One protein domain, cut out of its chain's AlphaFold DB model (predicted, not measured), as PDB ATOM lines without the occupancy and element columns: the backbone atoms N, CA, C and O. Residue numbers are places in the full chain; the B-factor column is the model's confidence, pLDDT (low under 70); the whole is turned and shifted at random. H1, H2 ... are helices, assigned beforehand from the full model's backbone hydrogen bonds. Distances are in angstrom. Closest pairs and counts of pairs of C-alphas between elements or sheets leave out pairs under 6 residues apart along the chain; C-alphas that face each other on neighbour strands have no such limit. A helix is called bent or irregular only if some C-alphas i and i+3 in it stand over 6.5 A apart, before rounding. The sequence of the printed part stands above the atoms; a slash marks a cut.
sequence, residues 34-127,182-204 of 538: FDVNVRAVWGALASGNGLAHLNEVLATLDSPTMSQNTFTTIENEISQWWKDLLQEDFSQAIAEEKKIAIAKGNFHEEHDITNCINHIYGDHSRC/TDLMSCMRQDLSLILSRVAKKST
ATOM      1  N   PHE A  34     -55.636  20.927  34.226       64.62
ATOM      2  CA  PHE A  34     -54.732  21.333  33.146       64.62
ATOM      3  C   PHE A  34     -55.518  21.761  31.912       64.62
ATOM      4  O   PHE A  34     -55.549  21.050  30.906       64.62
ATOM      5  N   ASP A  35     -56.174  22.919  31.994       80.62
ATOM      6  CA  ASP A  35     -56.822  23.491  30.818       80.62
ATOM      7  C   ASP A  35     -55.819  24.185  29.887       80.62
ATOM      8  O   ASP A  35     -54.638  24.398  30.190       80.62
ATOM      9  N   VAL A  36     -56.311  24.529  28.700       84.69
ATOM     10  CA  VAL A  36     -55.546  25.256  27.681       84.69
ATOM     11  C   VAL A  36     -55.037  26.596  28.225       84.69
ATOM     12  O   VAL A  36     -53.940  27.022  27.866       84.69
ATOM     13  N   ASN A  37     -55.778  27.225  29.139       88.44
ATOM     14  CA  ASN A  37     -55.397  28.495  29.747       88.44
ATOM     15  C   ASN A  37     -54.168  28.341  30.649       88.44
ATOM     16  O   ASN A  37     -53.233  29.129  30.529       88.44
ATOM     17  N   VAL A  38     -54.117  27.299  31.485       90.12
ATOM     18  CA  VAL A  38     -52.954  26.971  32.323       90.12
ATOM     19  C   VAL A  38     -51.710  26.758  31.465       90.12
ATOM     20  O   VAL A  38     -50.655  27.315  31.763       90.12
ATOM     21  N   ARG A  39     -51.826  26.030  30.348       86.88
ATOM     22  CA  ARG A  39     -50.696  25.804  29.427       86.88
ATOM     23  C   ARG A  39     -50.246  27.083  28.720       86.88
ATOM     24  O   ARG A  39     -49.047  27.311  28.576       86.88
ATOM     25  N   ALA A  40     -51.189  27.925  28.306       87.44
ATOM     26  CA  ALA A  40     -50.895  29.200  27.663       87.44
ATOM     27  C   ALA A  40     -50.166  30.166  28.616       87.44
ATOM     28  O   ALA A  40     -49.160  30.774  28.240       87.44
ATOM     29  N   VAL A  41     -50.624  30.260  29.870       91.94
ATOM     30  CA  VAL A  41     -49.977  31.080  30.906       91.94
ATOM     31  C   VAL A  41     -48.611  30.510  31.278       91.94
ATOM     32  O   VAL A  41     -47.644  31.266  31.334       91.94
ATOM     33  N   TRP A  42     -48.478  29.192  31.443       89.06
ATOM     34  CA  TRP A  42     -47.182  28.552  31.688       89.06
ATOM     35  C   TRP A  42     -46.184  28.868  30.578       89.06
ATOM     36  O   TRP A  42     -45.086  29.346  30.864       89.06
ATOM     37  N   GLY A  43     -46.551  28.648  29.311       85.25
ATOM     38  CA  GLY A  43     -45.668  28.917  28.175       85.25
ATOM     39  C   GLY A  43     -45.218  30.381  28.118       85.25
ATOM     40  O   GLY A  43     -44.051  30.666  27.820       85.25
ATOM     41  N   ALA A  44     -46.109  31.312  28.479       86.19
ATOM     42  CA  ALA A  44     -45.768  32.723  28.618       86.19
ATOM     43  C   ALA A  44     -44.739  32.954  29.740       86.19
ATOM     44  O   ALA A  44     -43.697  33.561  29.482       86.19
ATOM     45  N   LEU A  45     -44.971  32.409  30.941       83.75
ATOM     46  CA  LEU A  45     -44.073  32.549  32.094       83.75
ATOM     47  C   LEU A  45     -42.686  31.941  31.834       83.75
ATOM     48  O   LEU A  45     -41.674  32.599  32.074       83.75
ATOM     49  N   ALA A  46     -42.619  30.731  31.271       78.75
ATOM     50  CA  ALA A  46     -41.361  30.056  30.935       78.75
ATOM     51  C   ALA A  46     -40.534  30.835  29.892       78.75
ATOM     52  O   ALA A  46     -39.298  30.857  29.926       78.75
ATOM     53  N   SER A  47     -41.214  31.546  28.989       75.75
ATOM     54  CA  SER A  47     -40.583  32.410  27.985       75.75
ATOM     55  C   SER A  47     -40.179  33.791  28.524       75.75
ATOM     56  O   SER A  47     -39.488  34.536  27.827       75.75
ATOM     57  N   GLY A  48     -40.567  34.140  29.756       80.50
ATOM     58  CA  GLY A  48     -40.351  35.463  30.352       80.50
ATOM     59  C   GLY A  48     -41.320  36.537  29.845       80.50
ATOM     60  O   GLY A  48     -40.998  37.726  29.886       80.50
ATOM     61  N   ASN A  49     -42.484  36.127  29.343       85.69
ATOM     62  CA  ASN A  49     -43.537  36.990  28.825       85.69
ATOM     63  C   ASN A  49     -44.663  37.164  29.856       85.69
ATOM     64  O   ASN A  49     -44.976  36.252  30.614       85.69
ATOM     65  N   GLY A  50     -45.291  38.342  29.860       87.81
ATOM     66  CA  GLY A  50     -46.482  38.624  30.670       87.81
ATOM     67  C   GLY A  50     -47.772  38.587  29.848       87.81
ATOM     68  O   GLY A  50     -47.742  38.392  28.630       87.81
ATOM     69  N   LEU A  51     -48.904  38.866  30.501       90.50
ATOM     70  CA  LEU A  51     -50.235  38.859  29.879       90.50
ATOM     71  C   LEU A  51     -50.323  39.651  28.569       90.50
ATOM     72  O   LEU A  51     -50.974  39.204  27.635       90.50
ATOM     73  N   ALA A  52     -49.689  40.825  28.490       83.75
ATOM     74  CA  ALA A  52     -49.775  41.674  27.302       83.75
ATOM     75  C   ALA A  52     -49.268  40.956  26.041       83.75
ATOM     76  O   ALA A  52     -49.944  40.979  25.018       83.75
ATOM     77  N   HIS A  53     -48.132  40.260  26.142       86.19
ATOM     78  CA  HIS A  53     -47.592  39.465  25.038       86.19
ATOM     79  C   HIS A  53     -48.432  38.216  24.778       86.19
ATOM     80  O   HIS A  53     -48.641  37.855  23.625       86.19
ATOM     81  N   LEU A  54     -48.945  37.561  25.826       87.94
ATOM     82  CA  LEU A  54     -49.831  36.414  25.639       87.94
ATOM     83  C   LEU A  54     -51.103  36.818  24.877       87.94
ATOM     84  O   LEU A  54     -51.498  36.132  23.943       87.94
ATOM     85  N   ASN A  55     -51.707  37.954  25.220       85.38
ATOM     86  CA  ASN A  55     -52.892  38.470  24.537       85.38
ATOM     87  C   ASN A  55     -52.604  38.914  23.102       85.38
ATOM     88  O   ASN A  55     -53.476  38.771  22.255       85.38
ATOM     89  N   GLU A  56     -51.403  39.416  22.813       81.81
ATOM     90  CA  GLU A  56     -50.973  39.703  21.443       81.81
ATOM     91  C   GLU A  56     -50.891  38.414  20.612       81.81
ATOM     92  O   GLU A  56     -51.472  38.344  19.533       81.81
ATOM     93  N   VAL A  57     -50.279  37.357  21.157       78.56
ATOM     94  CA  VAL A  57     -50.216  36.039  20.507       78.56
ATOM     95  C   VAL A  57     -51.616  35.447  20.315       78.56
ATOM     96  O   VAL A  57     -51.948  35.015  19.214       78.56
ATOM     97  N   LEU A  58     -52.474  35.478  21.339       79.31
ATOM     98  CA  LEU A  58     -53.855  34.993  21.230       79.31
ATOM     99  C   LEU A  58     -54.651  35.779  20.181       79.31
ATOM    100  O   LEU A  58     -55.350  35.168  19.379       79.31
ATOM    101  N   ALA A  59     -54.475  37.102  20.113       75.19
ATOM    102  CA  ALA A  59     -55.100  37.934  19.090       75.19
ATOM    103  C   ALA A  59     -54.597  37.599  17.675       75.19
ATOM    104  O   ALA A  59     -55.395  37.572  16.744       75.19
ATOM    105  N   THR A  60     -53.303  37.298  17.498       74.75
ATOM    106  CA  THR A  60     -52.778  36.866  16.187       74.75
ATOM    107  C   THR A  60     -53.308  35.505  15.739       74.75
ATOM    108  O   THR A  60     -53.394  35.247  14.542       74.75
ATOM    109  N   LEU A  61     -53.678  34.648  16.692       67.94
ATOM    110  CA  LEU A  61     -54.243  33.320  16.447       67.94
ATOM    111  C   LEU A  61     -55.779  33.330  16.357       67.94
ATOM    112  O   LEU A  61     -56.381  32.260  16.339       67.94
ATOM    113  N   ASP A  62     -56.403  34.513  16.336       75.25
ATOM    114  CA  ASP A  62     -57.862  34.707  16.376       75.25
ATOM    115  C   ASP A  62     -58.539  33.964  17.548       75.25
ATOM    116  O   ASP A  62     -59.636  33.413  17.453       75.25
ATOM    117  N   SER A  63     -57.844  33.921  18.688       77.94
ATOM    118  CA  SER A  63     -58.290  33.273  19.917       77.94
ATOM    119  C   SER A  63     -58.722  34.317  20.959       77.94
ATOM    120  O   SER A  63     -58.115  35.393  21.040       77.94
ATOM    121  N   PRO A  64     -59.748  34.041  21.791       81.31
ATOM    122  CA  PRO A  64     -60.177  34.964  22.836       81.31
ATOM    123  C   PRO A  64     -59.031  35.358  23.772       81.31
ATOM    124  O   PRO A  64     -58.335  34.512  24.330       81.31
ATOM    125  N   THR A  65     -58.857  36.665  23.972       88.38
ATOM    126  CA  THR A  65     -57.848  37.184  24.905       88.38
ATOM    127  C   THR A  65     -58.195  36.852  26.355       88.38
ATOM    128  O   THR A  65     -59.363  36.753  26.740       88.38
ATOM    129  N   MET A  66     -57.162  36.709  27.181       88.50
ATOM    130  CA  MET A  66     -57.308  36.394  28.593       88.50
ATOM    131  C   MET A  66     -57.428  37.673  29.430       88.50
ATOM    132  O   MET A  66     -56.736  38.671  29.202       88.50
ATOM    133  N   SER A  67     -58.307  37.648  30.436       92.81
ATOM    134  CA  SER A  67     -58.421  38.746  31.398       92.81
ATOM    135  C   SER A  67     -57.245  38.745  32.382       92.81
ATOM    136  O   SER A  67     -56.710  37.688  32.719       92.81
ATOM    137  N   GLN A  68     -56.878  39.919  32.911       92.69
ATOM    138  CA  GLN A  68     -55.817  40.024  33.924       92.69
ATOM    139  C   GLN A  68     -56.112  39.190  35.167       92.69
ATOM    140  O   GLN A  68     -55.201  38.572  35.711       92.69
ATOM    141  N   ASN A  69     -57.372  39.131  35.593       90.00
ATOM    142  CA  ASN A  69     -57.761  38.355  36.763       90.00
ATOM    143  C   ASN A  69     -57.550  36.858  36.516       90.00
ATOM    144  O   ASN A  69     -56.946  36.190  37.343       90.00
ATOM    145  N   THR A  70     -57.972  36.352  35.353       89.50
ATOM    146  CA  THR A  70     -57.780  34.945  34.968       89.50
ATOM    147  C   THR A  70     -56.298  34.592  34.875       89.50
ATOM    148  O   THR A  70     -55.874  33.601  35.461       89.50
ATOM    149  N   PHE A  71     -55.504  35.434  34.208       93.38
ATOM    150  CA  PHE A  71     -54.059  35.236  34.091       93.38
ATOM    151  C   PHE A  71     -53.382  35.195  35.459       93.38
ATOM    152  O   PHE A  71     -52.616  34.283  35.726       93.38
ATOM    153  N   THR A  72     -53.707  36.145  36.339       93.06
ATOM    154  CA  THR A  72     -53.096  36.245  37.674       93.06
ATOM    155  C   THR A  72     -53.469  35.047  38.550       93.06
ATOM    156  O   THR A  72     -52.626  34.533  39.279       93.06
ATOM    157  N   THR A  73     -54.715  34.568  38.484       93.06
ATOM    158  CA  THR A  73     -55.138  33.363  39.217       93.06
ATOM    159  C   THR A  73     -54.321  32.145  38.790       93.06
ATOM    160  O   THR A  73     -53.775  31.450  39.642       93.06
ATOM    161  N   ILE A  74     -54.186  31.936  37.479       91.88
ATOM    162  CA  ILE A  74     -53.429  30.818  36.908       91.88
ATOM    163  C   ILE A  74     -51.925  30.967  37.183       91.88
ATOM    164  O   ILE A  74     -51.254  30.001  37.531       91.88
ATOM    165  N   GLU A  75     -51.383  32.179  37.073       91.31
ATOM    166  CA  GLU A  75     -49.986  32.490  37.390       91.31
ATOM    167  C   GLU A  75     -49.658  32.158  38.848       91.31
ATOM    168  O   GLU A  75     -48.624  31.546  39.120       91.31
ATOM    169  N   ASN A  76     -50.540  32.511  39.785       89.44
ATOM    170  CA  ASN A  76     -50.369  32.185  41.199       89.44
ATOM    171  C   ASN A  76     -50.414  30.674  41.445       89.44
ATOM    172  O   ASN A  76     -49.626  30.158  42.237       89.44
ATOM    173  N   GLU A  77     -51.305  29.963  40.755       87.56
ATOM    174  CA  GLU A  77     -51.404  28.506  40.832       87.56
ATOM    175  C   GLU A  77     -50.124  27.825  40.315       87.56
ATOM    176  O   GLU A  77     -49.517  27.029  41.033       87.56
ATOM    177  N   ILE A  78     -49.640  28.219  39.131       86.38
ATOM    178  CA  ILE A  78     -48.376  27.730  38.555       86.38
ATOM    179  C   ILE A  78     -47.191  28.074  39.466       86.38
ATOM    180  O   ILE A  78     -46.316  27.240  39.693       86.38
ATOM    181  N   SER A  79     -47.172  29.284  40.031       83.38
ATOM    182  CA  SER A  79     -46.115  29.729  40.946       83.38
ATOM    183  C   SER A  79     -46.059  28.878  42.211       83.38
ATOM    184  O   SER A  79     -44.971  28.550  42.687       83.38
ATOM    185  N   GLN A  80     -47.217  28.486  42.750       82.81
ATOM    186  CA  GLN A  80     -47.274  27.578  43.889       82.81
ATOM    187  C   GLN A  80     -46.743  26.189  43.508       82.81
ATOM    188  O   GLN A  80     -45.950  25.626  44.257       82.81
ATOM    189  N   TRP A  81     -47.076  25.676  42.318       84.62
ATOM    190  CA  TRP A  81     -46.522  24.406  41.833       84.62
ATOM    191  C   TRP A  81     -45.000  24.451  41.673       84.62
ATOM    192  O   TRP A  81     -44.319  23.499  42.048       84.62
ATOM    193  N   TRP A  82     -44.453  25.553  41.151       81.69
ATOM    194  CA  TRP A  82     -43.003  25.752  41.048       81.69
ATOM    195  C   TRP A  82     -42.339  25.797  42.414       81.69
ATOM    196  O   TRP A  82     -41.280  25.206  42.599       81.69
ATOM    197  N   LYS A  83     -42.960  26.478  43.378       77.31
ATOM    198  CA  LYS A  83     -42.453  26.558  44.745       77.31
ATOM    199  C   LYS A  83     -42.399  25.181  45.405       77.31
ATOM    200  O   LYS A  83     -41.369  24.845  45.982       77.31
ATOM    201  N   ASP A  84     -43.472  24.403  45.293       77.00
ATOM    202  CA  ASP A  84     -43.549  23.061  45.874       77.00
ATOM    203  C   ASP A  84     -42.492  22.134  45.250       77.00
ATOM    204  O   ASP A  84     -41.758  21.461  45.973       77.00
ATOM    205  N   LEU A  85     -42.351  22.167  43.917       77.00
ATOM    206  CA  LEU A  85     -41.355  21.382  43.180       77.00
ATOM    207  C   LEU A  85     -39.918  21.778  43.552       77.00
ATOM    208  O   LEU A  85     -39.094  20.919  43.838       77.00
ATOM    209  N   LEU A  86     -39.612  23.079  43.588       72.12
ATOM    210  CA  LEU A  86     -38.281  23.561  43.964       72.12
ATOM    211  C   LEU A  86     -37.937  23.197  45.409       72.12
ATOM    212  O   LEU A  86     -36.796  22.855  45.699       72.12
ATOM    213  N   GLN A  87     -38.905  23.264  46.323       74.44
ATOM    214  CA  GLN A  87     -38.697  22.879  47.715       74.44
ATOM    215  C   GLN A  87     -38.380  21.383  47.848       74.44
ATOM    216  O   GLN A  87     -37.517  21.009  48.649       74.44
ATOM    217  N   GLU A  88     -39.045  20.537  47.062       78.06
ATOM    218  CA  GLU A  88     -38.735  19.111  46.976       78.06
ATOM    219  C   GLU A  88     -37.325  18.879  46.409       78.06
ATOM    220  O   GLU A  88     -36.526  18.181  47.037       78.06
ATOM    221  N   ASP A  89     -36.980  19.541  45.302       69.56
ATOM    222  CA  ASP A  89     -35.667  19.434  44.653       69.56
ATOM    223  C   ASP A  89     -34.527  19.880  45.568       69.56
ATOM    224  O   ASP A  89     -33.522  19.181  45.693       69.56
ATOM    225  N   PHE A  90     -34.691  21.005  46.268       64.62
ATOM    226  CA  PHE A  90     -33.713  21.461  47.253       64.62
ATOM    227  C   PHE A  90     -33.566  20.465  48.399       64.62
ATOM    228  O   PHE A  90     -32.450  20.198  48.833       64.62
ATOM    229  N   SER A  91     -34.666  19.885  48.879       75.06
ATOM    230  CA  SER A  91     -34.611  18.896  49.960       75.06
ATOM    231  C   SER A  91     -33.859  17.630  49.531       75.06
ATOM    232  O   SER A  91     -33.086  17.077  50.316       75.06
ATOM    233  N   GLN A  92     -34.044  17.193  48.281       74.62
ATOM    234  CA  GLN A  92     -33.315  16.066  47.694       74.62
ATOM    235  C   GLN A  92     -31.826  16.396  47.511       74.62
ATOM    236  O   GLN A  92     -30.980  15.637  47.985       74.62
ATOM    237  N   ALA A  93     -31.502  17.557  46.936       69.31
ATOM    238  CA  ALA A  93     -30.124  18.008  46.737       69.31
ATOM    239  C   ALA A  93     -29.364  18.155  48.066       69.31
ATOM    240  O   ALA A  93     -28.244  17.671  48.192       69.31
ATOM    241  N   ILE A  94     -29.995  18.727  49.099       70.19
ATOM    242  CA  ILE A  94     -29.418  18.831  50.450       70.19
ATOM    243  C   ILE A  94     -29.140  17.439  51.030       70.19
ATOM    244  O   ILE A  94     -28.102  17.215  51.657       70.19
ATOM    245  N   ALA A  95     -30.053  16.482  50.840       74.44
ATOM    246  CA  ALA A  95     -29.857  15.118  51.320       74.44
ATOM    247  C   ALA A  95     -28.703  14.406  50.590       74.44
ATOM    248  O   ALA A  95     -27.971  13.634  51.215       74.44
ATOM    249  N   GLU A  96     -28.524  14.659  49.293       76.06
ATOM    250  CA  GLU A  96     -27.414  14.132  48.494       76.06
ATOM    251  C   GLU A  96     -26.077  14.785  48.854       76.06
ATOM    252  O   GLU A  96     -25.118  14.068  49.141       76.06
ATOM    253  N   GLU A  97     -26.018  16.115  48.956       72.38
ATOM    254  CA  GLU A  97     -24.827  16.838  49.417       72.38
ATOM    255  C   GLU A  97     -24.403  16.376  50.810       72.38
ATOM    256  O   GLU A  97     -23.223  16.111  51.043       72.38
ATOM    257  N   LYS A  98     -25.364  16.174  51.723       74.94
ATOM    258  CA  LYS A  98     -25.095  15.618  53.054       74.94
ATOM    259  C   LYS A  98     -24.461  14.227  52.976       74.94
ATOM    260  O   LYS A  98     -23.513  13.953  53.710       74.94
ATOM    261  N   LYS A  99     -24.945  13.345  52.093       80.50
ATOM    262  CA  LYS A  99     -24.343  12.013  51.882       80.50
ATOM    263  C   LYS A  99     -22.919  12.125  51.332       80.50
ATOM    264  O   LYS A  99     -22.034  11.424  51.817       80.50
ATOM    265  N   ILE A 100     -22.691  13.015  50.364       75.50
ATOM    266  CA  ILE A 100     -21.377  13.245  49.748       75.50
ATOM    267  C   ILE A 100     -20.382  13.803  50.776       75.50
ATOM    268  O   ILE A 100     -19.249  13.331  50.845       75.50
ATOM    269  N   ALA A 101     -20.800  14.762  51.605       70.06
ATOM    270  CA  ALA A 101     -19.964  15.359  52.645       70.06
ATOM    271  C   ALA A 101     -19.537  14.332  53.706       70.06
ATOM    272  O   ALA A 101     -18.361  14.277  54.069       70.06
ATOM    273  N   ILE A 102     -20.464  13.467  54.143       74.88
ATOM    274  CA  ILE A 102     -20.163  12.358  55.063       74.88
ATOM    275  C   ILE A 102     -19.185  11.368  54.413       74.88
ATOM    276  O   ILE A 102     -18.210  10.975  55.047       74.88
ATOM    277  N   ALA A 103     -19.401  10.995  53.146       76.56
ATOM    278  CA  ALA A 103     -18.529  10.060  52.428       76.56
ATOM    279  C   ALA A 103     -17.103  10.601  52.221       76.56
ATOM    280  O   ALA A 103     -16.146   9.833  52.255       76.56
ATOM    281  N   LYS A 104     -16.953  11.919  52.036       77.19
ATOM    282  CA  LYS A 104     -15.655  12.590  51.867       77.19
ATOM    283  C   LYS A 104     -14.935  12.895  53.188       77.19
ATOM    284  O   LYS A 104     -13.832  13.424  53.148       77.19
ATOM    285  N   GLY A 105     -15.543  12.608  54.344       70.94
ATOM    286  CA  GLY A 105     -14.980  12.954  55.657       70.94
ATOM    287  C   GLY A 105     -14.966  14.460  55.966       70.94
ATOM    288  O   GLY A 105     -14.468  14.858  57.013       70.94
ATOM    289  N   ASN A 106     -15.559  15.288  55.100       60.41
ATOM    290  CA  ASN A 106     -15.661  16.743  55.237       60.41
ATOM    291  C   ASN A 106     -17.009  17.122  55.868       60.41
ATOM    292  O   ASN A 106     -17.778  17.911  55.316       60.41
ATOM    293  N   PHE A 107     -17.346  16.496  56.995       53.94
ATOM    294  CA  PHE A 107     -18.578  16.802  57.712       53.94
ATOM    295  C   PHE A 107     -18.341  17.976  58.665       53.94
ATOM    296  O   PHE A 107     -17.676  17.829  59.687       53.94
ATOM    297  N   HIS A 108     -18.904  19.135  58.331       56.97
ATOM    298  CA  HIS A 108     -19.057  20.235  59.277       56.97
ATOM    299  C   HIS A 108     -20.333  20.014  60.096       56.97
ATOM    300  O   HIS A 108     -21.384  19.695  59.534       56.97
ATOM    301  N   GLU A 109     -20.246  20.157  61.421       58.03
ATOM    302  CA  GLU A 109     -21.414  20.047  62.297       58.03
ATOM    303  C   GLU A 109     -22.485  21.078  61.900       58.03
ATOM    304  O   GLU A 109     -22.184  22.168  61.415       58.03
ATOM    305  N   GLU A 110     -23.762  20.754  62.126       58.16
ATOM    306  CA  GLU A 110     -24.932  21.584  61.773       58.16
ATOM    307  C   GLU A 110     -24.838  23.032  62.310       58.16
ATOM    308  O   GLU A 110     -25.379  23.985  61.734       58.16
ATOM    309  N   HIS A 111     -24.069  23.211  63.385       61.75
ATOM    310  CA  HIS A 111     -23.724  24.507  63.949       61.75
ATOM    311  C   HIS A 111     -22.876  25.382  62.999       61.75
ATOM    312  O   HIS A 111     -23.138  26.582  62.890       61.75
ATOM    313  N   ASP A 112     -21.895  24.829  62.285       59.41
ATOM    314  CA  ASP A 112     -21.016  25.607  61.396       59.41
ATOM    315  C   ASP A 112     -21.785  26.123  60.166       59.41
ATOM    316  O   ASP A 112     -21.605  27.269  59.745       59.41
ATOM    317  N   ILE A 113     -22.727  25.327  59.645       59.94
ATOM    318  CA  ILE A 113     -23.593  25.714  58.520       59.94
ATOM    319  C   ILE A 113     -24.549  26.838  58.935       59.94
ATOM    320  O   ILE A 113     -24.719  27.814  58.209       59.94
ATOM    321  N   THR A 114     -25.150  26.756  60.121       61.31
ATOM    322  CA  THR A 114     -26.075  27.799  60.605       61.31
ATOM    323  C   THR A 114     -25.361  29.092  61.012       61.31
ATOM    324  O   THR A 114     -25.956  30.169  60.961       61.31
ATOM    325  N   ASN A 115     -24.074  29.018  61.357       62.59
ATOM    326  CA  ASN A 115     -23.269  30.172  61.753       62.59
ATOM    327  C   ASN A 115     -22.530  30.856  60.580       62.59
ATOM    328  O   ASN A 115     -21.904  31.901  60.773       62.59
ATOM    329  N   CYS A 116     -22.640  30.327  59.353       56.94
ATOM    330  CA  CYS A 116     -21.970  30.868  58.164       56.94
ATOM    331  C   CYS A 116     -22.337  32.336  57.866       56.94
ATOM    332  O   CYS A 116     -21.495  33.110  57.413       56.94
ATOM    333  N   ILE A 117     -23.567  32.755  58.189       59.62
ATOM    334  CA  ILE A 117     -24.027  34.136  57.991       59.62
ATOM    335  C   ILE A 117     -23.252  35.096  58.901       59.62
ATOM    336  O   ILE A 117     -22.804  36.143  58.442       59.62
ATOM    337  N   ASN A 118     -23.035  34.735  60.167       60.03
ATOM    338  CA  ASN A 118     -22.301  35.578  61.119       60.03
ATOM    339  C   ASN A 118     -20.801  35.627  60.794       60.03
ATOM    340  O   ASN A 118     -20.155  36.655  61.004       60.03
ATOM    341  N   HIS A 119     -20.278  34.553  60.194       61.78
ATOM    342  CA  HIS A 119     -18.899  34.468  59.720       61.78
ATOM    343  C   HIS A 119     -18.590  35.508  58.629       61.78
ATOM    344  O   HIS A 119     -17.554  36.169  58.680       61.78
ATOM    345  N   ILE A 120     -19.521  35.732  57.692       57.84
ATOM    346  CA  ILE A 120     -19.396  36.759  56.636       57.84
ATOM    347  C   ILE A 120     -19.310  38.175  57.230       57.84
ATOM    348  O   ILE A 120     -18.634  39.042  56.678       57.84
ATOM    349  N   TYR A 121     -19.962  38.410  58.371       57.12
ATOM    350  CA  TYR A 121     -19.949  39.701  59.065       57.12
ATOM    351  C   TYR A 121     -18.832  39.834  60.115       57.12
ATOM    352  O   TYR A 121     -18.787  40.836  60.828       57.12
ATOM    353  N   GLY A 122     -17.905  38.870  60.185       54.66
ATOM    354  CA  GLY A 122     -16.721  38.928  61.046       54.66
ATOM    355  C   GLY A 122     -16.983  38.661  62.531       54.66
ATOM    356  O   GLY A 122     -16.108  38.929  63.357       54.66
ATOM    357  N   ASP A 123     -18.161  38.143  62.893       67.12
ATOM    358  CA  ASP A 123     -18.436  37.699  64.259       67.12
ATOM    359  C   ASP A 123     -18.032  36.229  64.423       67.12
ATOM    360  O   ASP A 123     -18.740  35.306  64.021       67.12
ATOM    361  N   HIS A 124     -16.869  36.025  65.040       68.06
ATOM    362  CA  HIS A 124     -16.313  34.700  65.316       68.06
ATOM    363  C   HIS A 124     -16.606  34.206  66.741       68.06
ATOM    364  O   HIS A 124     -16.039  33.200  67.171       68.06
ATOM    365  N   SER A 125     -17.482  34.885  67.494       68.69
ATOM    366  CA  SER A 125     -17.793  34.530  68.889       68.69
ATOM    367  C   SER A 125     -18.362  33.116  69.051       68.69
ATOM    368  O   SER A 125     -18.235  32.517  70.118       68.69
ATOM    369  N   ARG A 126     -18.953  32.568  67.984       64.19
ATOM    370  CA  ARG A 126     -19.587  31.241  67.943       64.19
ATOM    371  C   ARG A 126     -18.919  30.267  66.970       64.19
ATOM    372  O   ARG A 126     -19.513  29.256  66.622       64.19
ATOM    373  N   CYS A 127     -17.726  30.585  66.472       64.38
ATOM    374  CA  CYS A 127     -17.009  29.696  65.560       64.38
ATOM    375  C   CYS A 127     -16.244  28.604  66.324       64.38
ATOM    376  O   CYS A 127     -15.702  28.846  67.411       64.38
ATOM    377  N   THR A 182     -46.737  12.320  36.737       58.62
ATOM    378  CA  THR A 182     -45.277  12.182  36.849       58.62
ATOM    379  C   THR A 182     -44.517  12.664  35.613       58.62
ATOM    380  O   THR A 182     -43.432  13.225  35.756       58.62
ATOM    381  N   ASP A 183     -45.103  12.548  34.421       54.78
ATOM    382  CA  ASP A 183     -44.450  12.924  33.159       54.78
ATOM    383  C   ASP A 183     -44.522  14.439  32.892       54.78
ATOM    384  O   ASP A 183     -43.760  14.994  32.110       54.78
ATOM    385  N   LEU A 184     -45.423  15.151  33.574       56.38
ATOM    386  CA  LEU A 184     -45.470  16.613  33.533       56.38
ATOM    387  C   LEU A 184     -44.460  17.245  34.501       56.38
ATOM    388  O   LEU A 184     -43.877  18.283  34.189       56.38
ATOM    389  N   MET A 185     -44.231  16.626  35.664       55.28
ATOM    390  CA  MET A 185     -43.226  17.107  36.620       55.28
ATOM    391  C   MET A 185     -41.805  16.995  36.051       55.28
ATOM    392  O   MET A 185     -40.975  17.858  36.336       55.28
ATOM    393  N   SER A 186     -41.535  16.010  35.186       64.88
ATOM    394  CA  SER A 186     -40.269  15.940  34.444       64.88
ATOM    395  C   SER A 186     -40.132  17.090  33.434       64.88
ATOM    396  O   SER A 186     -39.098  17.756  33.420       64.88
ATOM    397  N   CYS A 187     -41.186  17.426  32.681       58.91
ATOM    398  CA  CYS A 187     -41.195  18.592  31.787       58.91
ATOM    399  C   CYS A 187     -41.014  19.924  32.542       58.91
ATOM    400  O   CYS A 187     -40.241  20.779  32.110       58.91
ATOM    401  N   MET A 188     -41.650  20.091  33.711       61.31
ATOM    402  CA  MET A 188     -41.445  21.262  34.585       61.31
ATOM    403  C   MET A 188     -39.993  21.412  35.014       61.31
ATOM    404  O   MET A 188     -39.441  22.512  34.997       61.31
ATOM    405  N   ARG A 189     -39.376  20.296  35.408       61.78
ATOM    406  CA  ARG A 189     -37.978  20.255  35.830       61.78
ATOM    407  C   ARG A 189     -37.048  20.626  34.669       61.78
ATOM    408  O   ARG A 189     -36.110  21.400  34.867       61.78
ATOM    409  N   GLN A 190     -37.356  20.168  33.453       69.25
ATOM    410  CA  GLN A 190     -36.629  20.531  32.235       69.25
ATOM    411  C   GLN A 190     -36.706  22.046  31.961       69.25
ATOM    412  O   GLN A 190     -35.672  22.694  31.785       69.25
ATOM    413  N   ASP A 191     -37.898  22.646  32.011       58.75
ATOM    414  CA  ASP A 191     -38.095  24.086  31.776       58.75
ATOM    415  C   ASP A 191     -37.415  24.957  32.844       58.75
ATOM    416  O   ASP A 191     -36.762  25.960  32.530       58.75
ATOM    417  N   LEU A 192     -37.505  24.559  34.117       54.59
ATOM    418  CA  LEU A 192     -36.826  25.245  35.217       54.59
ATOM    419  C   LEU A 192     -35.304  25.187  35.068       54.59
ATOM    420  O   LEU A 192     -34.632  26.195  35.302       54.59
ATOM    421  N   SER A 193     -34.748  24.064  34.603       61.56
ATOM    422  CA  SER A 193     -33.309  23.945  34.335       61.56
ATOM    423  C   SER A 193     -32.830  24.940  33.259       61.56
ATOM    424  O   SER A 193     -31.758  25.545  33.384       61.56
ATOM    425  N   LEU A 194     -33.657  25.219  32.242       62.66
ATOM    426  CA  LEU A 194     -33.373  26.210  31.196       62.66
ATOM    427  C   LEU A 194     -33.410  27.653  31.727       62.66
ATOM    428  O   LEU A 194     -32.645  28.515  31.282       62.66
ATOM    429  N   ILE A 195     -34.282  27.938  32.693       58.72
ATOM    430  CA  ILE A 195     -34.352  29.250  33.348       58.72
ATOM    431  C   ILE A 195     -33.148  29.438  34.278       58.72
ATOM    432  O   ILE A 195     -32.463  30.464  34.201       58.72
ATOM    433  N   LEU A 196     -32.843  28.438  35.106       52.50
ATOM    434  CA  LEU A 196     -31.715  28.464  36.039       52.50
ATOM    435  C   LEU A 196     -30.375  28.595  35.307       52.50
ATOM    436  O   LEU A 196     -29.550  29.425  35.684       52.50
ATOM    437  N   SER A 197     -30.186  27.891  34.190       58.72
ATOM    438  CA  SER A 197     -28.989  28.026  33.347       58.72
ATOM    439  C   SER A 197     -28.857  29.420  32.710       58.72
ATOM    440  O   SER A 197     -27.752  29.966  32.623       58.72
ATOM    441  N   ARG A 198     -29.965  30.076  32.327       59.38
ATOM    442  CA  ARG A 198     -29.949  31.482  31.869       59.38
ATOM    443  C   ARG A 198     -29.578  32.460  32.983       59.38
ATOM    444  O   ARG A 198     -28.882  33.440  32.703       59.38
ATOM    445  N   VAL A 199     -30.040  32.220  34.211       52.44
ATOM    446  CA  VAL A 199     -29.690  33.023  35.393       52.44
ATOM    447  C   VAL A 199     -28.213  32.836  35.738       52.44
ATOM    448  O   VAL A 199     -27.491  33.828  35.842       52.44
ATOM    449  N   ALA A 200     -27.733  31.592  35.792       60.97
ATOM    450  CA  ALA A 200     -26.327  31.262  36.015       60.97
ATOM    451  C   ALA A 200     -25.419  31.939  34.977       60.97
ATOM    452  O   ALA A 200     -24.442  32.595  35.332       60.97
ATOM    453  N   LYS A 201     -25.812  31.921  33.698       64.38
ATOM    454  CA  LYS A 201     -25.098  32.597  32.602       64.38
ATOM    455  C   LYS A 201     -25.040  34.127  32.729       64.38
ATOM    456  O   LYS A 201     -24.179  34.756  32.118       64.38
ATOM    457  N   LYS A 202     -25.956  34.742  33.483       53.59
ATOM    458  CA  LYS A 202     -26.023  36.198  33.716       53.59
ATOM    459  C   LYS A 202     -25.556  36.617  35.117       53.59
ATOM    460  O   LYS A 202     -25.551  37.813  35.408       53.59
ATOM    461  N   SER A 203     -25.136  35.671  35.958       55.56
ATOM    462  CA  SER A 203     -24.692  35.895  37.343       55.56
ATOM    463  C   SER A 203     -23.550  36.916  37.465       55.56
ATOM    464  O   SER A 203     -23.567  37.760  38.357       55.56
ATOM    465  N   THR A 204     -22.623  36.942  36.506       52.88
ATOM    466  CA  THR A 204     -21.514  37.912  36.444       52.88
ATOM    467  C   THR A 204     -21.985  39.363  36.286       52.88
ATOM    468  O   THR A 204     -21.375  40.279  36.830       52.88
TER     469      THR A 204
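This is residues 34 to 127 and 182 to 204 of the 538 residues of an uncharacterized protein of Mytilus coruscus (UniProt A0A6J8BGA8). One long, unbroken helix, H3, makes the long axis, with the short helices H1 and H2 clustered at its first end and a small irregular helix, H4, set off to the side of its other end, touching no helix. A further helix, H5, crosses H3 at a small distance, and its last residues, 196 to 204, stick out free. The printed part has 117 residues with five named helices, H1 to H5 in chain order, and no named strand; the class is all helix. The whole is elongated and only just extended, close to loose, with a radius of gyration of the C-alphas of 20.6 A and spans of 64 by 34 by 26 A.

H3, residues 68 to 103, is 51.3 A long, from C-alpha 68 at (-55.817, 40.024, 33.924) to C-alpha 103 at (-18.529, 10.060, 52.428). Before it come H1, residues 36 to 46, 15.3 A long and beginning at C-alpha 36 at (-55.546, 25.256, 27.681), and H2, residues 51 to 60, 14.1 A long. After it comes H4, residues 110 to 120, 17.0 A long. H5, residues 182 to 204, is 35.0 A long and ends at C-alpha 204 at (-21.514, 37.912, 36.444). H4 and H5 are irregular: C-alphas 114 and 117 are 7.2 A apart and C-alphas 201 and 204 are 7.5 A apart, against about 5 A in a regular helix.

H3 touches H1 with residues 71 to 78 alone, at a steep tilt of 56 degrees, the same way; their closest C-alphas, of Val 38 and Ile 74, are 6.0 A apart. H1 is the hub, touching H2, H3 and H5. H1 and H2 touch at a steep tilt of 58 degrees, opposite ways, with the C-alphas of Ala 44 and Leu 54 closest at 6.2 A. H2 and H3 are close but not clearly touching; the closest C-alphas, of Leu 51 and Phe 71, are 6.7 A apart. H1 and H5 only just touch, with 3 pairs of C-alphas within 8 A, the closest those of Ala 46 and Asp 191 at 6.9 A, at a shallow tilt of 25 degrees, the same way. H5 touches H1 with residues 191 to 195 alone. H3 and H5 are near each other, with 13 pairs of C-alphas within 10 A. H4 touches no helix. Every O i to N i+4 pair is within hydrogen-bond range in H1, H2 and H3; in H4 it is 5 of 7 and in H5 17 of 19.

The two C-alphas farthest apart, of Asp 62 and Ser 125, are 66.1 A apart. Residues 128 to 181 are not printed, and C-alphas 127 and 182 are 43.9 A apart across the cut. Of the links printed whole, H1 to H2 is tight, and H2 to H3 and H3 to H4 are short. The mean pLDDT of the printed part is 73.0; 50 residues are under 70, among them 106 to 127 and 182 to 204.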